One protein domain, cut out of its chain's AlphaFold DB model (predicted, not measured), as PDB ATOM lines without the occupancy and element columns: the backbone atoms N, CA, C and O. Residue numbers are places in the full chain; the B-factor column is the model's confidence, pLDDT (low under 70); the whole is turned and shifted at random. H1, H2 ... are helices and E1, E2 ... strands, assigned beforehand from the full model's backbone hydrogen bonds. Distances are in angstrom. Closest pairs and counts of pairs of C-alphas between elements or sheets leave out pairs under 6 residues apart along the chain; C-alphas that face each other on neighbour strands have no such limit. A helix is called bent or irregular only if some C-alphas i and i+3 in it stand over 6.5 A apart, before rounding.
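Overview. This is residues 42 to 211 of the 277 residues of a protein of Microcystis aeruginosa Ma_AC_P_19900807_S299 (UniProt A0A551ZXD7). Picture one twisted sheet of five strands with a long helical arm, H2b, packed on one face, while the other face has no named helix on it. Past one end of the sheet lie H2a and H1, and past the far end of H2b the chain turns into H3, whose residues 203 to 211 stick out. The 170 printed residues include five strands, then three helices, in the order E1 E2 E3 E4 E5 H1 H2 H3. The sheet is mixed, in the order E1 E2 E3 E5 E4; the class is mixed, helices and strands, with under half of the residues in named elements. The whole is compact, with a radius of gyration of the C-alphas of 16.7 A and spans of 50 by 37 by 31 A.

Along the chain. Begin at Asp 42 and go on to C-alpha 61 at (38.086, 14.632, -0.685), where E1 starts; it covers residues 61 to 69, 22.2 A, and bends by 52 degrees at residue 64. E2 is residues 78 to 85, 21.8 A, and E3 is residues 95 to 102, 22.6 A. Next come E4, residues 109 to 111, and E5, residues 143 to 147, 14.1 A. H1 is residues 159 to 167, 13.9 A. H2, residues 169 to 194, was assigned as one helix by its hydrogen bonds but is bent, with C-alphas 176 and 179 8.1 A apart; its arms are H2a, residues 169 to 176, 10.6 A, and H2b, residues 179 to 194, 22.3 A. H3, residues 196 to 211, 22.1 A, ends at C-alpha 211 at (25.507, -19.578, -2.596).

Arrangement. Look first at E1, E2 and E3, a meander, each strand the antiparallel neighbour of the one before; both pairs are hairpins. N 64 and O 82 are 2.8 A apart, and N 81 and O 99 2.8 A, within hydrogen-bond range. E5 is antiparallel to E3, with N 100 and O 144 at 2.8 A, and parallel to the edge strand E4, with N 110 and O 143 at 2.8 A. H2b is on the sheet, giving two layers, a helix on one face of a sheet; its closest C-alphas to E3 are Val 99 and Ala 187, 6.1 A. H2a and H2b stand about perpendicular, at 75 degrees. H1 and H2a are close but not clearly touching, Phe 166 and Val 172 having the closest C-alphas, 5.4 A. H2b and H3 are also close but not clearly touching, C-alphas 192 and 199 being closest at 6.4 A. Every O i to N i+4 pair is within hydrogen-bond range in H2a, H2b and H3, and 3 of 5 in H1.

Size, cuts and confidence. The C-alphas of Glu 160 and Gln 211 are the farthest apart, 56.9 A. The printed part has no cut. The links E4 to E5, 31 residues, and E5 to H1, 11 residues, are long; residues 129 to 134 stand free. Mean pLDDT of the printed part is 89.9, with residues 154 to 161 and 210 to 211 under 70.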
ATOM      1  N   ASP A  42      31.512  11.832  15.297       94.12
ATOM      2  CA  ASP A  42      32.639  12.729  15.562       94.12
ATOM      3  C   ASP A  42      33.961  12.220  14.977       94.12
ATOM      4  O   ASP A  42      34.792  13.018  14.556       94.12
ATOM      5  N   SER A  43      34.153  10.896  14.906       94.00
ATOM      6  CA  SER A  43      35.372  10.295  14.348       94.00
ATOM      7  C   SER A  43      35.496  10.408  12.825       94.00
ATOM      8  O   SER A  43      36.528  10.025  12.280       94.00
ATOM      9  N   LEU A  44      34.459  10.904  12.139       94.88
ATOM     10  CA  LEU A  44      34.519  11.231  10.715       94.88
ATOM     11  C   LEU A  44      35.112  12.628  10.468       94.88
ATOM     12  O   LEU A  44      35.513  12.911   9.343       94.88
ATOM     13  N   ASN A  45      35.200  13.493  11.486       94.06
ATOM     14  CA  ASN A  45      35.803  14.820  11.337       94.06
ATOM     15  C   ASN A  45      37.253  14.724  10.849       94.06
ATOM     16  O   ASN A  45      38.023  13.891  11.331       94.06
ATOM     17  N   ALA A  46      37.620  15.598   9.906       90.44
ATOM     18  CA  ALA A  46      38.938  15.644   9.267       90.44
ATOM     19  C   ALA A  46      39.376  14.335   8.576       90.44
ATOM     20  O   ALA A  46      40.546  14.182   8.214       90.44
ATOM     21  N   MET A  47      38.456  13.387   8.361       95.12
ATOM     22  CA  MET A  47      38.723  12.216   7.537       95.12
ATOM     23  C   MET A  47      39.017  12.656   6.101       95.12
ATOM     24  O   MET A  47      38.371  13.553   5.558       95.12
ATOM     25  N   THR A  48      39.982  11.992   5.477       97.50
ATOM     26  CA  THR A  48      40.306  12.166   4.062       97.50
ATOM     27  C   THR A  48      39.912  10.919   3.286       97.50
ATOM     28  O   THR A  48      39.948   9.803   3.808       97.50
ATOM     29  N   ILE A  49      39.504  11.123   2.040       97.94
ATOM     30  CA  ILE A  49      39.214  10.080   1.062       97.94
ATOM     31  C   ILE A  49      40.226  10.274  -0.059       97.94
ATOM     32  O   ILE A  49      40.327  11.367  -0.626       97.94
ATOM     33  N   ALA A  50      41.012   9.235  -0.328       98.00
ATOM     34  CA  ALA A  50      42.097   9.317  -1.287       98.00
ATOM     35  C   ALA A  50      41.551   9.457  -2.717       98.00
ATOM     36  O   ALA A  50      40.439   9.021  -3.022       98.00
ATOM     37  N   ALA A  51      42.325  10.080  -3.607       98.00
ATOM     38  CA  ALA A  51      41.894  10.303  -4.987       98.00
ATOM     39  C   ALA A  51      41.620   8.977  -5.719       98.00
ATOM     40  O   ALA A  51      40.689   8.895  -6.513       98.00
ATOM     41  N   GLU A  52      42.389   7.928  -5.420       97.38
ATOM     42  CA  GLU A  52      42.222   6.583  -5.974       97.38
ATOM     43  C   GLU A  52      40.924   5.876  -5.553       97.38
ATOM     44  O   GLU A  52      40.479   4.962  -6.252       97.38
ATOM     45  N   ASP A  53      40.299   6.306  -4.453       97.06
ATOM     46  CA  ASP A  53      39.008   5.782  -3.997       97.06
ATOM     47  C   ASP A  53      37.824   6.445  -4.725       97.06
ATOM     48  O   ASP A  53      36.686   5.974  -4.636       97.06
ATOM     49  N   ILE A  54      38.084   7.517  -5.482       98.31
ATOM     50  CA  ILE A  54      37.102   8.230  -6.296       98.31
ATOM     51  C   ILE A  54      37.322   7.838  -7.758       98.31
ATOM     52  O   ILE A  54      38.365   8.082  -8.354       98.31
ATOM     53  N   GLY A  55      36.316   7.226  -8.380       97.44
ATOM     54  CA  GLY A  55      36.452   6.597  -9.699       97.44
ATOM     55  C   GLY A  55      36.619   7.557 -10.884       97.44
ATOM     56  O   GLY A  55      36.633   7.090 -12.021       97.44
ATOM     57  N   LEU A  56      36.701   8.866 -10.637       98.44
ATOM     58  CA  LEU A  56      36.931   9.920 -11.626       98.44
ATOM     59  C   LEU A  56      38.024  10.882 -11.130       98.44
ATOM     60  O   LEU A  56      38.211  10.995  -9.919       98.44
ATOM     61  N   PRO A  57      38.721  11.599 -12.037       98.06
ATOM     62  CA  PRO A  57      39.803  12.507 -11.662       98.06
ATOM     63  C   PRO A  57      39.377  13.540 -10.611       98.06
ATOM     64  O   PRO A  57      38.418  14.284 -10.813       98.06
ATOM     65  N   THR A  58      40.108  13.566  -9.498       98.31
ATOM     66  CA  THR A  58      40.011  14.525  -8.385       98.31
ATOM     67  C   THR A  58      41.380  14.601  -7.702       98.31
ATOM     68  O   THR A  58      42.272  13.803  -8.010       98.31
ATOM     69  N   ARG A  59      41.557  15.511  -6.742       98.38
ATOM     70  CA  ARG A  59      42.704  15.486  -5.810       98.38
ATOM     71  C   ARG A  59      42.350  14.844  -4.458       98.38
ATOM     72  O   ARG A  59      43.072  15.031  -3.483       98.38
ATOM     73  N   GLY A  60      41.268  14.066  -4.413       98.31
ATOM     74  CA  GLY A  60      40.712  13.476  -3.197       98.31
ATOM     75  C   GLY A  60      39.584  14.317  -2.602       98.31
ATOM     76  O   GLY A  60      39.133  15.303  -3.187       98.31
ATOM     77  N   ALA A  61      39.111  13.912  -1.429       98.56
ATOM     78  CA  ALA A  61      38.086  14.632  -0.685       98.56
ATOM     79  C   ALA A  61      38.420  14.680   0.807       98.56
ATOM     80  O   ALA A  61      39.139  13.826   1.327       98.56
ATOM     81  N   HIS A  62      37.885  15.673   1.504       98.19
ATOM     82  CA  HIS A  62      38.103  15.842   2.933       98.19
ATOM     83  C   HIS A  62      36.809  16.237   3.646       98.19
ATOM     84  O   HIS A  62      36.015  17.041   3.153       98.19
ATOM     85  N   VAL A  63      36.582  15.634   4.812       98.44
ATOM     86  CA  VAL A  63      35.443  15.946   5.674       98.44
ATOM     87  C   VAL A  63      35.720  17.263   6.388       98.44
ATOM     88  O   VAL A  63      36.649  17.359   7.191       98.44
ATOM     89  N   LEU A  64      34.888  18.260   6.101       97.62
ATOM     90  CA  LEU A  64      34.920  19.577   6.731       97.62
ATOM     91  C   LEU A  64      34.317  19.536   8.136       97.62
ATOM     92  O   LEU A  64      34.862  20.130   9.061       97.62
ATOM     93  N   ALA A  65      33.194  18.833   8.283       98.12
ATOM     94  CA  ALA A  65      32.484  18.690   9.545       98.12
ATOM     95  C   ALA A  65      31.668  17.395   9.558       98.12
ATOM     96  O   ALA A  65      31.131  16.977   8.532       98.12
ATOM     97  N   ALA A  66      31.553  16.783  10.728       98.12
ATOM     98  CA  ALA A  66      30.663  15.674  11.017       98.12
ATOM     99  C   ALA A  66      29.988  15.934  12.365       98.12
ATOM    100  O   ALA A  66      30.658  15.991  13.399       98.12
ATOM    101  N   GLU A  67      28.671  16.108  12.338       97.50
ATOM    102  CA  GLU A  67      27.886  16.576  13.476       97.50
ATOM    103  C   GLU A  67      26.651  15.706  13.686       97.50
ATOM    104  O   GLU A  67      25.900  15.409  12.750       97.50
ATOM    105  N   VAL A  68      26.405  15.328  14.939       97.31
ATOM    106  CA  VAL A  68      25.158  14.661  15.313       97.31
ATOM    107  C   VAL A  68      24.026  15.682  15.277       97.31
ATOM    108  O   VAL A  68      24.018  16.651  16.032       97.31
ATOM    109  N   GLN A  69      23.050  15.435  14.412       96.62
ATOM    110  CA  GLN A  69      21.789  16.154  14.380       96.62
ATOM    111  C   GLN A  69      20.813  15.428  15.301       96.62
ATOM    112  O   GLN A  69      20.494  14.256  15.082       96.62
ATOM    113  N   VAL A  70      20.371  16.117  16.351       93.50
ATOM    114  CA  VAL A  70      19.398  15.578  17.307       93.50
ATOM    115  C   VAL A  70      18.071  15.272  16.615       93.50
ATOM    116  O   VAL A  70      17.694  15.933  15.649       93.50
ATOM    117  N   ALA A  71      17.349  14.275  17.126       91.12
ATOM    118  CA  ALA A  71      16.024  13.948  16.612       91.12
ATOM    119  C   ALA A  71      15.071  15.153  16.737       91.12
ATOM    120  O   ALA A  71      14.965  15.766  17.803       91.12
ATOM    121  N   GLY A  72      14.378  15.471  15.645       86.50
ATOM    122  CA  GLY A  72      13.285  16.441  15.609       86.50
ATOM    123  C   GLY A  72      11.920  15.766  15.762       86.50
ATOM    124  O   GLY A  72      11.828  14.580  16.068       86.50
ATOM    125  N   GLU A  73      10.839  16.504  15.497       81.81
ATOM    126  CA  GLU A  73       9.470  15.963  15.598       81.81
ATOM    127  C   GLU A  73       9.202  14.818  14.610       81.81
ATOM    128  O   GLU A  73       8.507  13.857  14.934       81.81
ATOM    129  N   THR A  74       9.757  14.916  13.401       82.38
ATOM    130  CA  THR A  74       9.498  13.976  12.299       82.38
ATOM    131  C   THR A  74      10.761  13.347  11.723       82.38
ATOM    132  O   THR A  74      10.657  12.430  10.913       82.38
ATOM    133  N   THR A  75      11.945  13.806  12.137       86.75
ATOM    134  CA  THR A  75      13.238  13.347  11.611       86.75
ATOM    135  C   THR A  75      14.031  12.664  12.725       86.75
ATOM    136  O   THR A  75      14.230  13.282  13.775       86.75
ATOM    137  N   PRO A  76      14.469  11.403  12.546       92.06
ATOM    138  CA  PRO A  76      15.272  10.701  13.547       92.06
ATOM    139  C   PRO A  76      16.657  11.341  13.703       92.06
ATOM    140  O   PRO A  76      17.080  12.122  12.860       92.06
ATOM    141  N   GLU A  77      17.393  10.971  14.753       95.38
ATOM    142  CA  GLU A  77      18.802  11.359  14.893       95.38
ATOM    143  C   GLU A  77      19.637  10.825  13.713       95.38
ATOM    144  O   GLU A  77      19.532   9.654  13.319       95.38
ATOM    145  N   PHE A  78      20.512  11.670  13.174       97.00
ATOM    146  CA  PHE A  78      21.456  11.291  12.126       97.00
ATOM    147  C   PHE A  78      22.780  12.042  12.264       97.00
ATOM    148  O   PHE A  78      22.880  13.059  12.939       97.00
ATOM    149  N   CYS A  79      23.825  11.525  11.624       97.94
ATOM    150  CA  CYS A  79      25.101  12.217  11.494       97.94
ATOM    151  C   CYS A  79      25.119  12.977  10.166       97.94
ATOM    152  O   CYS A  79      25.055  12.346   9.108       97.94
ATOM    153  N   ARG A  80      25.189  14.308  10.221       98.25
ATOM    154  CA  ARG A  80      25.376  15.168   9.049       98.25
ATOM    155  C   ARG A  80      26.868  15.325   8.798       98.25
ATOM    156  O   ARG A  80      27.596  15.742   9.694       98.25
ATOM    157  N   VAL A  81      27.313  15.000   7.592       98.62
ATOM    158  CA  VAL A  81      28.717  15.081   7.188       98.62
ATOM    159  C   VAL A  81      28.843  16.021   5.996       98.62
ATOM    160  O   VAL A  81      28.284  15.753   4.933       98.62
ATOM    161  N   SER A  82      29.592  17.101   6.176       98.44
ATOM    162  CA  SER A  82      29.950  18.054   5.129       98.44
ATOM    163  C   SER A  82      31.318  17.689   4.573       98.44
ATOM    164  O   SER A  82      32.287  17.567   5.323       98.44
ATOM    165  N   VAL A  83      31.409  17.512   3.260       98.38
ATOM    166  CA  VAL A  83      32.618  17.058   2.569       98.38
ATOM    167  C   VAL A  83      32.916  17.997   1.418       98.38
ATOM    168  O   VAL A  83      32.006  18.439   0.721       98.38
ATOM    169  N   GLN A  84      34.193  18.258   1.184       98.25
ATOM    170  CA  GLN A  84      34.649  18.951  -0.007       98.25
ATOM    171  C   GLN A  84      35.490  18.004  -0.859       98.25
ATOM    172  O   GLN A  84      36.433  17.378  -0.371       98.25
ATOM    173  N   ILE A  85      35.122  17.878  -2.133       98.62
ATOM    174  CA  ILE A  85      35.896  17.144  -3.135       98.62
ATOM    175  C   ILE A  85      36.772  18.146  -3.871       98.62
ATOM    176  O   ILE A  85      36.270  19.097  -4.476       98.62
ATOM    177  N   GLU A  86      38.077  17.911  -3.833       98.31
ATOM    178  CA  GLU A  86      39.055  18.758  -4.494       98.31
ATOM    179  C   GLU A  86      39.068  18.473  -6.003       98.31
ATOM    180  O   GLU A  86      39.231  17.313  -6.411       98.31
ATOM    181  N   PRO A  87      38.938  19.509  -6.848       97.69
ATOM    182  CA  PRO A  87      38.924  19.332  -8.291       97.69
ATOM    183  C   PRO A  87      40.293  18.870  -8.785       97.69
ATOM    184  O   PRO A  87      41.321  19.119  -8.141       97.69
ATOM    185  N   PHE A  88      40.316  18.190  -9.927       97.81
ATOM    186  CA  PHE A  88      41.569  17.787 -10.556       97.81
ATOM    187  C   PHE A  88      42.323  19.001 -11.117       97.81
ATOM    188  O   PHE A  88      43.516  19.156 -10.850       97.81
ATOM    189  N   ASP A  89      41.622  19.876 -11.836       97.06
ATOM    190  CA  ASP A  89      42.088  21.185 -12.272       97.06
ATOM    191  C   ASP A  89      42.050  22.180 -11.096       97.06
ATOM    192  O   ASP A  89      40.975  22.467 -10.565       97.06
ATOM    193  N   PRO A  90      43.193  22.758 -10.682       94.44
ATOM    194  CA  PRO A  90      43.233  23.773  -9.630       94.44
ATOM    195  C   PRO A  90      42.444  25.053  -9.943       94.44
ATOM    196  O   PRO A  90      42.187  25.830  -9.027       94.44
ATOM    197  N   ALA A  91      42.109  25.306 -11.212       92.06
ATOM    198  CA  ALA A  91      41.287  26.438 -11.630       92.06
ATOM    199  C   ALA A  91      39.777  26.142 -11.598       92.06
ATOM    200  O   ALA A  91      38.980  27.068 -11.758       92.06
ATOM    201  N   ALA A  92      39.373  24.881 -11.417       93.62
ATOM    202  CA  ALA A  92      37.972  24.519 -11.248       93.62
ATOM    203  C   ALA A  92      37.514  24.740  -9.800       93.62
ATOM    204  O   ALA A  92      38.315  24.818  -8.867       93.62
ATOM    205  N   LEU A  93      36.198  24.824  -9.607       91.56
ATOM    206  CA  LEU A  93      35.606  24.915  -8.276       91.56
ATOM    207  C   LEU A  93      35.529  23.531  -7.612       91.56
ATOM    208  O   LEU A  93      35.317  22.526  -8.299       91.56
ATOM    209  N   PRO A  94      35.661  23.458  -6.277       96.00
ATOM    210  CA  PRO A  94      35.414  22.222  -5.553       96.00
ATOM    211  C   PRO A  94      33.936  21.827  -5.607       96.00
ATOM    212  O   PRO A  94      33.056  22.667  -5.794       96.00
ATOM    213  N   ILE A  95      33.667  20.537  -5.395       97.75
ATOM    214  CA  ILE A  95      32.301  20.034  -5.210       97.75
ATOM    215  C   ILE A  95      32.044  19.957  -3.710       97.75
ATOM    216  O   ILE A  95      32.699  19.177  -3.011       97.75
ATOM    217  N   ASN A  96      31.083  20.732  -3.216       97.75
ATOM    218  CA  ASN A  96      30.634  20.607  -1.835       97.75
ATOM    219  C   ASN A  96      29.524  19.559  -1.768       97.75
ATOM    220  O   ASN A  96      28.588  19.561  -2.570       97.75
ATOM    221  N   VAL A  97      29.648  18.644  -0.815       98.31
ATOM    222  CA  VAL A  97      28.794  17.471  -0.656       98.31
ATOM    223  C   VAL A  97      28.270  17.427   0.768       98.31
ATOM    224  O   VAL A  97      29.012  17.666   1.720       98.31
ATOM    225  N   GLN A  98      27.006  17.049   0.913       98.50
ATOM    226  CA  GLN A  98      26.439  16.667   2.195       98.50
ATOM    227  C   GLN A  98      26.044  15.191   2.164       98.50
ATOM    228  O   GLN A  98      25.425  14.725   1.208       98.50
ATOM    229  N   VAL A  99      26.390  14.462   3.226       98.69
ATOM    230  CA  VAL A  99      25.989  13.071   3.455       98.69
ATOM    231  C   VAL A  99      25.322  12.966   4.821       98.69
ATOM    232  O   VAL A  99      25.908  13.333   5.836       98.69
ATOM    233  N   ASN A 100      24.112  12.423   4.862       98.38
ATOM    234  CA  ASN A 100      23.348  12.198   6.079       98.38
ATOM    235  C   ASN A 100      23.300  10.700   6.373       98.38
ATOM    236  O   ASN A 100      22.782   9.900   5.587       98.38
ATOM    237  N   LEU A 101      23.862  10.319   7.516       97.94
ATOM    238  CA  LEU A 101      24.035   8.933   7.933       97.94
ATOM    239  C   LEU A 101      23.083   8.650   9.107       97.94
ATOM    240  O   LEU A 101      23.380   9.063  10.235       97.94
ATOM    241  N   PRO A 102      21.929   7.998   8.873       96.25
ATOM    242  CA  PRO A 102      20.935   7.763   9.917       96.25
ATOM    243  C   PRO A 102      21.497   6.847  11.000       96.25
ATOM    244  O   PRO A 102      22.234   5.909  10.704       96.25
ATOM    245  N   GLN A 103      21.118   7.065  12.261       92.88
ATOM    246  CA  GLN A 103      21.562   6.190  13.352       92.88
ATOM    247  C   GLN A 103      21.143   4.725  13.112       92.88
ATOM    248  O   GLN A 103      21.940   3.808  13.309       92.88
ATOM    249  N   THR A 104      19.912   4.522  12.631       91.44
ATOM    250  CA  THR A 104      19.403   3.219  12.182       91.44
ATOM    251  C   THR A 104      19.364   3.185  10.659       91.44
ATOM    252  O   THR A 104      18.459   3.741  10.037       91.44
ATOM    253  N   TRP A 105      20.346   2.526  10.049       95.38
ATOM    254  CA  TRP A 105      20.457   2.443   8.595       95.38
ATOM    255  C   TRP A 105      19.764   1.200   8.033       95.38
ATOM    256  O   TRP A 105      20.007   0.074   8.467       95.38
ATOM    257  N   ASN A 106      18.931   1.386   7.010       94.62
ATOM    258  CA  ASN A 106      18.192   0.304   6.351       94.62
ATOM    259  C   ASN A 106      19.005  -0.424   5.256       94.62
ATOM    260  O   ASN A 106      18.474  -1.288   4.550       94.62
ATOM    261  N   GLY A 107      20.281  -0.066   5.075       94.88
ATOM    262  CA  GLY A 107      21.153  -0.649   4.054       94.88
ATOM    263  C   GLY A 107      21.006  -0.047   2.654       94.88
ATOM    264  O   GLY A 107      21.565  -0.595   1.698       94.88
ATOM    265  N   LYS A 108      20.241   1.037   2.503       95.88
ATOM    266  CA  LYS A 108      20.010   1.737   1.237       95.88
ATOM    267  C   LYS A 108      20.522   3.169   1.311       95.88
ATOM    268  O   LYS A 108      20.575   3.777   2.378       95.88
ATOM    269  N   ALA A 109      20.880   3.706   0.156       97.12
ATOM    270  CA  ALA A 109      21.297   5.088   0.029       97.12
ATOM    271  C   ALA A 109      20.546   5.765  -1.118       97.12
ATOM    272  O   ALA A 109      20.129   5.085  -2.061       97.12
ATOM    273  N   LEU A 110      20.366   7.078  -1.028       97.12
ATOM    274  CA  LEU A 110      19.691   7.882  -2.035       97.12
ATOM    275  C   LEU A 110      20.498   9.147  -2.338       97.12
ATOM    276  O   LEU A 110      20.691   9.988  -1.462       97.12
ATOM    277  N   HIS A 111      20.910   9.284  -3.598       96.94
ATOM    278  CA  HIS A 111      21.462  10.527  -4.124       96.94
ATOM    279  C   HIS A 111      20.309  11.438  -4.553       96.94
ATOM    280  O   HIS A 111      19.514  11.059  -5.416       96.94
ATOM    281  N   ILE A 112      20.226  12.628  -3.970       94.62
ATOM    282  CA  ILE A 112      19.260  13.658  -4.340       94.62
ATOM    283  C   ILE A 112      19.976  14.661  -5.246       94.62
ATOM    284  O   ILE A 112      20.930  15.322  -4.839       94.62
ATOM    285  N   GLY A 113      19.549  14.707  -6.508       88.88
ATOM    286  CA  GLY A 113      20.130  15.583  -7.520       88.88
ATOM    287  C   GLY A 113      19.629  17.023  -7.408       88.88
ATOM    288  O   GLY A 113      18.512  17.268  -6.955       88.88
ATOM    289  N   GLY A 114      20.462  17.962  -7.855       86.69
ATOM    290  CA  GLY A 114      20.084  19.363  -8.038       86.69
ATOM    291  C   GLY A 114      19.321  19.621  -9.342       86.69
ATOM    292  O   GLY A 114      18.851  18.698 -10.010       86.69
ATOM    293  N   GLY A 115      19.220  20.894  -9.723       84.38
ATOM    294  CA  GLY A 115      18.595  21.333 -10.968       84.38
ATOM    295  C   GLY A 115      19.177  22.649 -11.496       84.38
ATOM    296  O   GLY A 115      19.985  23.313 -10.849       84.38
ATOM    297  N   GLY A 116      18.744  23.052 -12.693       85.62
ATOM    298  CA  GLY A 116      19.248  24.263 -13.350       85.62
ATOM    299  C   GLY A 116      20.704  24.111 -13.805       85.62
ATOM    300  O   GLY A 116      21.037  23.127 -14.464       85.62
ATOM    301  N   TYR A 117      21.557  25.084 -13.465       82.31
ATOM    302  CA  TYR A 117      23.000  25.069 -13.756       82.31
ATOM    303  C   TYR A 117      23.861  24.469 -12.624       82.31
ATOM    304  O   TYR A 117      25.077  24.393 -12.785       82.31
ATOM    305  N   ASN A 118      23.222  24.019 -11.524       73.25
ATOM    306  CA  ASN A 118      23.806  23.626 -10.230       73.25
ATOM    307  C   ASN A 118      24.799  24.655  -9.638       73.25
ATOM    308  O   ASN A 118      25.327  25.508 -10.336       73.25
ATOM    309  N   GLY A 119      24.981  24.629  -8.320       85.19
ATOM    310  CA  GLY A 119      25.705  25.649  -7.544       85.19
ATOM    311  C   GLY A 119      25.065  25.980  -6.197       85.19
ATOM    312  O   GLY A 119      25.587  26.793  -5.438       85.19
ATOM    313  N   VAL A 120      23.948  25.318  -5.892       89.12
ATOM    314  CA  VAL A 120      23.321  25.283  -4.570       89.12
ATOM    315  C   VAL A 120      23.486  23.878  -4.013       89.12
ATOM    316  O   VAL A 120      23.133  22.906  -4.683       89.12
ATOM    317  N   LEU A 121      24.004  23.778  -2.791       92.81
ATOM    318  CA  LEU A 121      24.168  22.506  -2.100       92.81
ATOM    319  C   LEU A 121      22.809  21.848  -1.842       92.81
ATOM    320  O   LEU A 121      21.954  22.405  -1.153       92.81
ATOM    321  N   ILE A 122      22.641  20.629  -2.349       94.00
ATOM    322  CA  ILE A 122      21.506  19.778  -2.005       94.00
ATOM    323  C   ILE A 122      21.817  19.024  -0.711       94.00
ATOM    324  O   ILE A 122      22.655  18.125  -0.692       94.00
ATOM    325  N   THR A 123      21.122  19.384   0.369       94.50
ATOM    326  CA  THR A 123      21.331  18.814   1.713       94.50
ATOM    327  C   THR A 123      20.853  17.368   1.811       94.50
ATOM    328  O   THR A 123      21.422  16.555   2.535       94.50
ATOM    329  N   GLY A 124      19.802  17.028   1.063       91.69
ATOM    330  CA  GLY A 124      19.210  15.698   1.039       91.69
ATOM    331  C   GLY A 124      18.435  15.314   2.305       91.69
ATOM    332  O   GLY A 124      18.261  14.126   2.574       91.69
ATOM    333  N   GLU A 125      17.995  16.290   3.094       91.88
ATOM    334  CA  GLU A 125      17.241  16.051   4.334       91.88
ATOM    335  C   GLU A 125      15.723  16.048   4.127       91.88
ATOM    336  O   GLU A 125      14.998  15.353   4.836       91.88
ATOM    337  N   ASP A 126      15.256  16.793   3.128       85.31
ATOM    338  CA  ASP A 126      13.839  17.048   2.909       85.31
ATOM    339  C   ASP A 126      13.105  15.902   2.196       85.31
ATOM    340  O   ASP A 126      13.685  15.035   1.529       85.31
ATOM    341  N   THR A 127      11.776  15.942   2.284       81.62
ATOM    342  CA  THR A 127      10.890  15.135   1.441       81.62
ATOM    343  C   THR A 127      11.132  15.456  -0.032       81.62
ATOM    344  O   THR A 127      11.231  16.619  -0.427       81.62
ATOM    345  N   LEU A 128      11.185  14.425  -0.879       82.31
ATOM    346  CA  LEU A 128      11.447  14.623  -2.303       82.31
ATOM    347  C   LEU A 128      10.294  15.391  -2.959       82.31
ATOM    348  O   LEU A 128       9.114  15.160  -2.664       82.31
ATOM    349  N   VAL A 129      10.625  16.267  -3.905       78.00
ATOM    350  CA  VAL A 129       9.628  16.990  -4.703       78.00
ATOM    351  C   VAL A 129       8.677  15.990  -5.374       78.00
ATOM    352  O   VAL A 129       9.107  15.002  -5.963       78.00
ATOM    353  N   GLY A 130       7.368  16.230  -5.259       77.06
ATOM    354  CA  GLY A 130       6.335  15.335  -5.793       77.06
ATOM    355  C   GLY A 130       6.034  14.101  -4.931       77.06
ATOM    356  O   GLY A 130       5.195  13.293  -5.318       77.06
ATOM    357  N   SER A 131       6.659  13.967  -3.757       76.31
ATOM    358  CA  SER A 131       6.460  12.837  -2.836       76.31
ATOM    359  C   SER A 131       5.819  13.229  -1.501       76.31
ATOM    360  O   SER A 131       5.982  12.520  -0.522       76.31
ATOM    361  N   ALA A 132       5.042  14.318  -1.443       76.19
ATOM    362  CA  ALA A 132       4.465  14.846  -0.195       76.19
ATOM    363  C   ALA A 132       3.632  13.833   0.628       76.19
ATOM    364  O   ALA A 132       3.405  14.046   1.814       76.19
ATOM    365  N   SER A 133       3.171  12.740   0.011       80.25
ATOM    366  CA  SER A 133       2.457  11.645   0.682       80.25
ATOM    367  C   SER A 133       3.364  10.551   1.265       80.25
ATOM    368  O   SER A 133       2.853   9.637   1.908       80.25
ATOM    369  N   TYR A 134       4.676  10.617   1.038       81.31
ATOM    370  CA  TYR A 134       5.666   9.661   1.531       81.31
ATOM    371  C   TYR A 134       6.587  10.329   2.563       81.31
ATOM    372  O   TYR A 134       6.886  11.519   2.434       81.31
ATOM    373  N   PRO A 135       7.048   9.592   3.590       86.25
ATOM    374  CA  PRO A 135       8.039  10.107   4.528       86.25
ATOM    375  C   PRO A 135       9.337  10.513   3.822       86.25
ATOM    376  O   PRO A 135       9.693   9.950   2.783       86.25
ATOM    377  N   ALA A 136      10.080  11.452   4.410       89.38
ATOM    378  CA  ALA A 136      11.413  11.779   3.919       89.38
ATOM    379  C   ALA A 136      12.325  10.531   3.969       89.38
ATOM    380  O   ALA A 136      12.217   9.733   4.907       89.38
ATOM    381  N   PRO A 137      13.258  10.347   3.017       93.62
ATOM    382  CA  PRO A 137      14.071   9.129   2.946       93.62
ATOM    383  C   PRO A 137      14.884   8.838   4.222       93.62
ATOM    384  O   PRO A 137      15.079   7.671   4.569       93.62
ATOM    385  N   LEU A 138      15.309   9.873   4.958       93.19
ATOM    386  CA  LEU A 138      15.975   9.714   6.259       93.19
ATOM    387  C   LEU A 138      15.082   9.032   7.303       93.19
ATOM    388  O   LEU A 138      15.566   8.203   8.071       93.19
ATOM    389  N   VAL A 139      13.775   9.318   7.299       93.06
ATOM    390  CA  VAL A 139      12.788   8.689   8.196       93.06
ATOM    391  C   VAL A 139      12.650   7.200   7.892       93.06
ATOM    392  O   VAL A 139      12.499   6.384   8.796       93.06
ATOM    393  N   GLU A 140      12.770   6.825   6.621       93.44
ATOM    394  CA  GLU A 140      12.776   5.425   6.197       93.44
ATOM    395  C   GLU A 140      14.131   4.724   6.426       93.44
ATOM    396  O   GLU A 140      14.278   3.538   6.111       93.44
ATOM    397  N   GLY A 141      15.129   5.434   6.962       95.00
ATOM    398  CA  GLY A 141      16.459   4.913   7.272       95.00
ATOM    399  C   GLY A 141      17.409   4.844   6.075       95.00
ATOM    400  O   GLY A 141      18.390   4.099   6.134       95.00
ATOM    401  N   TYR A 142      17.139   5.567   4.983       97.06
ATOM    402  CA  TYR A 142      18.110   5.720   3.895       97.06
ATOM    403  C   TYR A 142      19.243   6.637   4.346       97.06
ATOM    404  O   TYR A 142      19.003   7.672   4.958       97.06
ATOM    405  N   ALA A 143      20.475   6.298   3.970       98.06
ATOM    406  CA  ALA A 143      21.532   7.300   3.929       98.06
ATOM    407  C   ALA A 143      21.270   8.228   2.737       98.06
ATOM    408  O   ALA A 143      21.134   7.751   1.609       98.06
ATOM    409  N   THR A 144      21.171   9.531   2.957       98.00
ATOM    410  CA  THR A 144      20.911  10.490   1.876       98.00
ATOM    411  C   THR A 144      22.137  11.332   1.608       98.00
ATOM    412  O   THR A 144      22.955  11.551   2.497       98.00
ATOM    413  N   PHE A 145      22.307  11.771   0.369       98.38
ATOM    414  CA  PHE A 145      23.408  12.654   0.016       98.38
ATOM    415  C   PHE A 145      23.094  13.469  -1.230       98.38
ATOM    416  O   PHE A 145      22.272  13.072  -2.059       98.38
ATOM    417  N   GLY A 146      23.772  14.599  -1.360       97.06
ATOM    418  CA  GLY A 146      23.668  15.509  -2.490       97.06
ATOM    419  C   GLY A 146      24.883  16.423  -2.555       97.06
ATOM    420  O   GLY A 146      25.736  16.411  -1.665       97.06
ATOM    421  N   SER A 147      24.983  17.189  -3.634       96.69
ATOM    422  CA  SER A 147      26.085  18.119  -3.856       96.69
ATOM    423  C   SER A 147      25.594  19.434  -4.448       96.69
ATOM    424  O   SER A 147      24.439  19.552  -4.862       96.69
ATOM    425  N   ASP A 148      26.483  20.419  -4.504       94.19
ATOM    426  CA  ASP A 148      26.296  21.642  -5.286       94.19
ATOM    427  C   ASP A 148      26.646  21.479  -6.775       94.19
ATOM    428  O   ASP A 148      26.521  22.425  -7.549       94.19
ATOM    429  N   GLY A 149      27.084  20.291  -7.197       93.50
ATOM    430  CA  GLY A 149      27.458  19.989  -8.573       93.50
ATOM    431  C   GLY A 149      28.801  20.553  -9.048       93.50
ATOM    432  O   GLY A 149      29.091  20.410 -10.233       93.50
ATOM    433  N   GLY A 150      29.622  21.148  -8.173       92.62
ATOM    434  CA  GLY A 150      30.932  21.699  -8.554       92.62
ATOM    435  C   GLY A 150      30.857  23.030  -9.299       92.62
ATOM    436  O   GLY A 150      31.718  23.328 -10.122       92.62
ATOM    437  N   ASN A 151      29.799  23.800  -9.044       89.88
ATOM    438  CA  ASN A 151      29.561  25.114  -9.641       89.88
ATOM    439  C   ASN A 151      29.010  26.105  -8.600       89.88
ATOM    440  O   ASN A 151      28.075  26.856  -8.878       89.88
ATOM    441  N   ALA A 152      29.518  26.027  -7.364       84.31
ATOM    442  CA  ALA A 152      29.020  26.802  -6.231       84.31
ATOM    443  C   ALA A 152      28.925  28.298  -6.553       84.31
ATOM    444  O   ALA A 152      29.854  28.876  -7.119       84.31
ATOM    445  N   VAL A 153      27.837  28.929  -6.119       72.00
ATOM    446  CA  VAL A 153      27.711  30.388  -6.130       72.00
ATOM    447  C   VAL A 153      27.406  30.915  -4.744       72.00
ATOM    448  O   VAL A 153      26.735  30.278  -3.935       72.00
ATOM    449  N   ASN A 154      27.874  32.126  -4.481       61.12
ATOM    450  CA  ASN A 154      27.554  32.862  -3.264       61.12
ATOM    451  C   ASN A 154      26.103  33.394  -3.266       61.12
ATOM    452  O   ASN A 154      25.573  33.651  -2.188       61.12
ATOM    453  N   ASN A 155      25.419  33.489  -4.420       49.97
ATOM    454  CA  ASN A 155      24.066  34.053  -4.526       49.97
ATOM    455  C   ASN A 155      23.212  33.329  -5.590       49.97
ATOM    456  O   ASN A 155      23.610  33.253  -6.750       49.97
ATOM    457  N   ALA A 156      21.983  32.918  -5.252       48.94
ATOM    458  CA  ALA A 156      21.061  32.156  -6.117       48.94
ATOM    459  C   ALA A 156      20.611  32.840  -7.439       48.94
ATOM    460  O   ALA A 156      19.802  32.277  -8.172       48.94
ATOM    461  N   PHE A 157      21.103  34.045  -7.757       45.06
ATOM    462  CA  PHE A 157      20.664  34.844  -8.914       45.06
ATOM    463  C   PHE A 157      21.791  35.577  -9.670       45.06
ATOM    464  O   PHE A 157      21.508  36.379 -10.561       45.06
ATOM    465  N   GLY A 158      23.067  35.303  -9.377       51.94
ATOM    466  CA  GLY A 158      24.201  35.839 -10.141       51.94
ATOM    467  C   GLY A 158      24.436  35.058 -11.437       51.94
ATOM    468  O   GLY A 158      25.397  34.302 -11.530       51.94
ATOM    469  N   ALA A 159      23.542  35.194 -12.421       59.06
ATOM    470  CA  ALA A 159      23.586  34.406 -13.661       59.06
ATOM    471  C   ALA A 159      24.910  34.547 -14.441       59.06
ATOM    472  O   ALA A 159      25.309  33.611 -15.126       59.06
ATOM    473  N   GLU A 160      25.605  35.682 -14.327       62.56
ATOM    474  CA  GLU A 160      26.886  35.887 -15.011       62.56
ATOM    475  C   GLU A 160      28.019  35.050 -14.404       62.56
ATOM    476  O   GLU A 160      28.693  34.345 -15.150       62.56
ATOM    477  N   GLU A 161      28.195  35.053 -13.076       65.56
ATOM    478  CA  GLU A 161      29.238  34.267 -12.389       65.56
ATOM    479  C   GLU A 161      29.028  32.760 -12.603       65.56
ATOM    480  O   GLU A 161      29.963  32.048 -12.965       65.56
ATOM    481  N   HIS A 162      27.772  32.302 -12.518       73.12
ATOM    482  CA  HIS A 162      27.397  30.916 -12.820       73.12
ATOM    483  C   HIS A 162      27.834  30.466 -14.215       73.12
ATOM    484  O   HIS A 162      28.236  29.317 -14.388       73.12
ATOM    485  N   VAL A 163      27.710  31.344 -15.217       74.06
ATOM    486  CA  VAL A 163      28.075  31.032 -16.604       74.06
ATOM    487  C   VAL A 163      29.591  31.095 -16.803       74.06
ATOM    488  O   VAL A 163      30.125  30.270 -17.541       74.06
ATOM    489  N   GLN A 164      30.302  32.009 -16.129       80.88
ATOM    490  CA  GLN A 164      31.766  32.102 -16.239       80.88
ATOM    491  C   GLN A 164      32.476  30.835 -15.758       80.88
ATOM    492  O   GLN A 164      33.483  30.441 -16.343       80.88
ATOM    493  N   ASN A 165      31.935  30.152 -14.751       83.94
ATOM    494  CA  ASN A 165      32.512  28.899 -14.263       83.94
ATOM    495  C   ASN A 165      32.563  27.807 -15.352       83.94
ATOM    496  O   ASN A 165      33.478  26.986 -15.357       83.94
ATOM    497  N   PHE A 166      31.650  27.837 -16.332       89.25
ATOM    498  CA  PHE A 166      31.647  26.909 -17.473       89.25
ATOM    499  C   PHE A 166      32.738  27.185 -18.518       89.25
ATOM    500  O   PHE A 166      32.824  26.462 -19.508       89.25
ATOM    501  N   LEU A 167      33.589  28.196 -18.319       90.69
ATOM    502  CA  LEU A 167      34.825  28.338 -19.095       90.69
ATOM    503  C   LEU A 167      35.871  27.276 -18.722       90.69
ATOM    504  O   LEU A 167      36.839  27.093 -19.457       90.69
ATOM    505  N   ASN A 168      35.690  26.591 -17.591       93.75
ATOM    506  CA  ASN A 168      36.527  25.480 -17.174       93.75
ATOM    507  C   ASN A 168      35.938  24.132 -17.636       93.75
ATOM    508  O   ASN A 168      34.792  23.802 -17.319       93.75
ATOM    509  N   ASP A 169      36.744  23.324 -18.331       95.88
ATOM    510  CA  ASP A 169      36.323  22.024 -18.873       95.88
ATOM    511  C   ASP A 169      35.900  21.018 -17.785       95.88
ATOM    512  O   ASP A 169      34.980  20.227 -18.002       95.88
ATOM    513  N   GLU A 170      36.524  21.038 -16.601       96.69
ATOM    514  CA  GLU A 170      36.129  20.162 -15.492       96.69
ATOM    515  C   GLU A 170      34.782  20.580 -14.895       96.69
ATOM    516  O   GLU A 170      33.972  19.712 -14.568       96.69
ATOM    517  N   VAL A 171      34.487  21.881 -14.803       94.94
ATOM    518  CA  VAL A 171      33.161  22.360 -14.367       94.94
ATOM    519  C   VAL A 171      32.081  21.915 -15.360       94.94
ATOM    520  O   VAL A 171      31.024  21.427 -14.951       94.94
ATOM    521  N   VAL A 172      32.363  21.988 -16.665       94.69
ATOM    522  CA  VAL A 172      31.476  21.471 -17.719       94.69
ATOM    523  C   VAL A 172      31.266  19.959 -17.570       94.69
ATOM    524  O   VAL A 172      30.127  19.488 -17.584       94.69
ATOM    525  N   ALA A 173      32.335  19.182 -17.382       96.56
ATOM    526  CA  ALA A 173      32.241  17.733 -17.187       96.56
ATOM    527  C   ALA A 173      31.448  17.368 -15.917       96.56
ATOM    528  O   ALA A 173      30.587  16.483 -15.942       96.56
ATOM    529  N   ASN A 174      31.679  18.095 -14.821       96.00
ATOM    530  CA  ASN A 174      30.938  17.950 -13.570       96.00
ATOM    531  C   ASN A 174      29.440  18.180 -13.790       96.00
ATOM    532  O   ASN A 174      28.637  17.337 -13.386       96.00
ATOM    533  N   TYR A 175      29.067  19.247 -14.499       93.50
ATOM    534  CA  TYR A 175      27.678  19.538 -14.849       93.50
ATOM    535  C   TYR A 175      27.020  18.424 -15.669       93.50
ATOM    536  O   TYR A 175      25.881  18.041 -15.392       93.50
ATOM    537  N   PHE A 176      27.742  17.851 -16.635       94.06
ATOM    538  CA  PHE A 176      27.228  16.762 -17.469       94.06
ATOM    539  C   PHE A 176      27.220  15.384 -16.793       94.06
ATOM    540  O   PHE A 176      26.671  14.438 -17.361       94.06
ATOM    541  N   GLY A 177      27.743  15.264 -15.570       94.25
ATOM    542  CA  GLY A 177      27.496  14.097 -14.725       94.25
ATOM    543  C   GLY A 177      28.672  13.624 -13.883       94.25
ATOM    544  O   GLY A 177      28.446  12.817 -12.981       94.25
ATOM    545  N   ASP A 178      29.895  14.114 -14.096       97.94
ATOM    546  CA  ASP A 178      31.062  13.616 -13.353       97.94
ATOM    547  C   ASP A 178      30.922  13.844 -11.845       97.94
ATOM    548  O   ASP A 178      31.251  12.967 -11.037       97.94
ATOM    549  N   GLN A 179      30.321  14.971 -11.451       97.00
ATOM    550  CA  GLN A 179      30.046  15.261 -10.047       97.00
ATOM    551  C   GLN A 179      29.170  14.179  -9.405       97.00
ATOM    552  O   GLN A 179      29.361  13.858  -8.235       97.00
ATOM    553  N   LEU A 180      28.254  13.554 -10.161       97.50
ATOM    554  CA  LEU A 180      27.339  12.555  -9.613       97.50
ATOM    555  C   LEU A 180      28.097  11.314  -9.151       97.50
ATOM    556  O   LEU A 180      27.805  10.765  -8.087       97.50
ATOM    557  N   LYS A 181      29.084  10.885  -9.944       98.12
ATOM    558  CA  LYS A 181      29.941   9.745  -9.618       98.12
ATOM    559  C   LYS A 181      30.913  10.090  -8.492       98.12
ATOM    560  O   LYS A 181      31.026   9.299  -7.559       98.12
ATOM    561  N   LYS A 182      31.551  11.266  -8.546       98.56
ATOM    562  CA  LYS A 182      32.462  11.756  -7.495       98.56
ATOM    563  C   LYS A 182      31.752  11.811  -6.132       98.56
ATOM    564  O   LYS A 182      32.217  11.219  -5.163       98.56
ATOM    565  N   THR A 183      30.568  12.425  -6.097       98.62
ATOM    566  CA  THR A 183      29.705  12.531  -4.907       98.62
ATOM    567  C   THR A 183      29.270  11.158  -4.397       98.62
ATOM    568  O   THR A 183      29.351  10.883  -3.203       98.62
ATOM    569  N   HIS A 184      28.833  10.270  -5.298       98.62
ATOM    570  CA  HIS A 184      28.434   8.911  -4.933       98.62
ATOM    571  C   HIS A 184      29.575   8.136  -4.267       98.62
ATOM    572  O   HIS A 184      29.353   7.503  -3.241       98.62
ATOM    573  N   ASP A 185      30.784   8.168  -4.823       98.62
ATOM    574  CA  ASP A 185      31.909   7.402  -4.275       98.62
ATOM    575  C   ASP A 185      32.287   7.868  -2.872       98.62
ATOM    576  O   ASP A 185      32.414   7.047  -1.963       98.62
ATOM    577  N   VAL A 186      32.354   9.187  -2.683       98.62
ATOM    578  CA  VAL A 186      32.567   9.809  -1.373       98.62
ATOM    579  C   VAL A 186      31.489   9.389  -0.375       98.62
ATOM    580  O   VAL A 186      31.802   8.966   0.740       98.62
ATOM    581  N   ALA A 187      30.216   9.430  -0.778       98.44
ATOM    582  CA  ALA A 187      29.117   9.008   0.079       98.44
ATOM    583  C   ALA A 187      29.214   7.518   0.443       98.44
ATOM    584  O   ALA A 187      29.051   7.157   1.606       98.44
ATOM    585  N   ILE A 188      29.522   6.638  -0.515       97.75
ATOM    586  CA  ILE A 188      29.663   5.199  -0.257       97.75
ATOM    587  C   ILE A 188      30.843   4.897   0.670       97.75
ATOM    588  O   ILE A 188      30.711   4.005   1.517       97.75
ATOM    589  N   ALA A 189      31.957   5.625   0.557       96.75
ATOM    590  CA  ALA A 189      33.081   5.500   1.481       96.75
ATOM    591  C   ALA A 189      32.643   5.824   2.921       96.75
ATOM    592  O   ALA A 189      32.785   4.991   3.817       96.75
ATOM    593  N   LEU A 190      31.986   6.971   3.125       97.25
ATOM    594  CA  LEU A 190      31.504   7.402   4.443       97.25
ATOM    595  C   LEU A 190      30.420   6.482   5.021       97.25
ATOM    596  O   LEU A 190      30.469   6.128   6.200       97.25
ATOM    597  N   ILE A 191      29.467   6.040   4.195       96.44
ATOM    598  CA  ILE A 191      28.425   5.084   4.596       96.44
ATOM    599  C   ILE A 191      29.059   3.760   5.024       96.44
ATOM    600  O   ILE A 191      28.674   3.192   6.047       96.44
ATOM    601  N   THR A 192      30.034   3.262   4.259       93.38
ATOM    602  CA  THR A 192      30.719   2.003   4.575       93.38
ATOM    603  C   THR A 192      31.473   2.107   5.896       93.38
ATOM    604  O   THR A 192      31.416   1.170   6.688       93.38
ATOM    605  N   ASP A 193      32.103   3.245   6.169       92.56
ATOM    606  CA  ASP A 193      32.865   3.471   7.394       92.56
ATOM    607  C   ASP A 193      31.975   3.657   8.631       92.56
ATOM    608  O   ASP A 193      32.255   3.100   9.700       92.56
ATOM    609  N   ARG A 194      30.863   4.387   8.499       94.12
ATOM    610  CA  ARG A 194      29.894   4.590   9.585       94.12
ATOM    611  C   ARG A 194      29.087   3.332   9.887       94.12
ATOM    612  O   ARG A 194      28.838   3.041  11.053       94.12
ATOM    613  N   HIS A 195      28.721   2.561   8.865       93.69
ATOM    614  CA  HIS A 195      27.832   1.401   8.982       93.69
ATOM    615  C   HIS A 195      28.520   0.073   8.659       93.69
ATOM    616  O   HIS A 195      27.898  -0.866   8.159       93.69
ATOM    617  N   ALA A 196      29.814  -0.043   8.954       87.69
ATOM    618  CA  ALA A 196      30.622  -1.183   8.528       87.69
ATOM    619  C   ALA A 196      30.064  -2.548   8.987       87.69
ATOM    620  O   ALA A 196      30.102  -3.527   8.234       87.69
ATOM    621  N   LYS A 197      29.478  -2.609  10.191       84.38
ATOM    622  CA  LYS A 197      28.810  -3.811  10.725       84.38
ATOM    623  C   LYS A 197      27.595  -4.210   9.883       84.38
ATOM    624  O   LYS A 197      27.491  -5.366   9.461       84.38
ATOM    625  N   ASP A 198      26.721  -3.253   9.589       84.00
ATOM    626  CA  ASP A 198      25.495  -3.469   8.817       84.00
ATOM    627  C   ASP A 198      25.828  -3.824   7.364       84.00
ATOM    628  O   ASP A 198      25.317  -4.803   6.808       84.00
ATOM    629  N   ALA A 199      26.783  -3.102   6.770       79.25
ATOM    630  CA  ALA A 199      27.280  -3.352   5.425       79.25
ATOM    631  C   ALA A 199      27.850  -4.773   5.286       79.25
ATOM    632  O   ALA A 199      27.584  -5.461   4.293       79.25
ATOM    633  N   GLN A 200      28.602  -5.261   6.280       80.19
ATOM    634  CA  GLN A 200      29.074  -6.645   6.287       80.19
ATOM    635  C   GLN A 200      27.939  -7.658   6.448       80.19
ATOM    636  O   GLN A 200      27.945  -8.677   5.750       80.19
ATOM    637  N   GLY A 201      26.959  -7.392   7.314       78.06
ATOM    638  CA  GLY A 201      25.767  -8.231   7.466       78.06
ATOM    639  C   GLY A 201      25.029  -8.420   6.138       78.06
ATOM    640  O   GLY A 201      24.773  -9.553   5.718       78.06
ATOM    641  N   ILE A 202      24.798  -7.323   5.413       81.38
ATOM    642  CA  ILE A 202      24.157  -7.325   4.090       81.38
ATOM    643  C   ILE A 202      24.992  -8.113   3.073       81.38
ATOM    644  O   ILE A 202      24.449  -8.955   2.350       81.38
ATOM    645  N   ARG A 203      26.318  -7.906   3.021       82.06
ATOM    646  CA  ARG A 203      27.213  -8.659   2.120       82.06
ATOM    647  C   ARG A 203      27.189 -10.158   2.422       82.06
ATOM    648  O   ARG A 203      27.100 -10.960   1.491       82.06
ATOM    649  N   ARG A 204      27.235 -10.555   3.699       82.00
ATOM    650  CA  ARG A 204      27.155 -11.964   4.125       82.00
ATOM    651  C   ARG A 204      25.814 -12.581   3.739       82.00
ATOM    652  O   ARG A 204      25.795 -13.689   3.207       82.00
ATOM    653  N   MET A 205      24.710 -11.863   3.943       77.56
ATOM    654  CA  MET A 205      23.378 -12.317   3.542       77.56
ATOM    655  C   MET A 205      23.279 -12.500   2.024       77.56
ATOM    656  O   MET A 205      22.866 -13.566   1.572       77.56
ATOM    657  N   ARG A 206      23.730 -11.518   1.231       78.88
ATOM    658  CA  ARG A 206      23.761 -11.624  -0.237       78.88
ATOM    659  C   ARG A 206      24.614 -12.801  -0.697       78.88
ATOM    660  O   ARG A 206      24.126 -13.602  -1.482       78.88
ATOM    661  N   ARG A 207      25.824 -12.983  -0.150       77.38
ATOM    662  CA  ARG A 207      26.671 -14.151  -0.458       77.38
ATOM    663  C   ARG A 207      25.975 -15.470  -0.133       77.38
ATOM    664  O   ARG A 207      26.038 -16.382  -0.944       77.38
ATOM    665  N   ARG A 208      25.276 -15.573   1.003       73.69
ATOM    666  CA  ARG A 208      24.492 -16.771   1.353       73.69
ATOM    667  C   ARG A 208      23.342 -17.018   0.382       73.69
ATOM    668  O   ARG A 208      23.101 -18.167   0.039       73.69
ATOM    669  N   LEU A 209      22.647 -15.974  -0.067       71.44
ATOM    670  CA  LEU A 209      21.591 -16.096  -1.077       71.44
ATOM    671  C   LEU A 209      22.165 -16.502  -2.441       71.44
ATOM    672  O   LEU A 209      21.623 -17.400  -3.072       71.44
ATOM    673  N   THR A 210      23.296 -15.929  -2.858       62.41
ATOM    674  CA  THR A 210      24.007 -16.332  -4.082       62.41
ATOM    675  C   THR A 210      24.541 -17.764  -3.984       62.41
ATOM    676  O   THR A 210      24.420 -18.501  -4.950       62.41
ATOM    677  N   GLN A 211      25.059 -18.196  -2.828       58.78
ATOM    678  CA  GLN A 211      25.507 -19.578  -2.596       58.78
ATOM    679  C   GLN A 211      24.340 -20.571  -2.543       58.78
ATOM    680  O   GLN A 211      24.435 -21.642  -3.126       58.78
TER     681      GLN A 211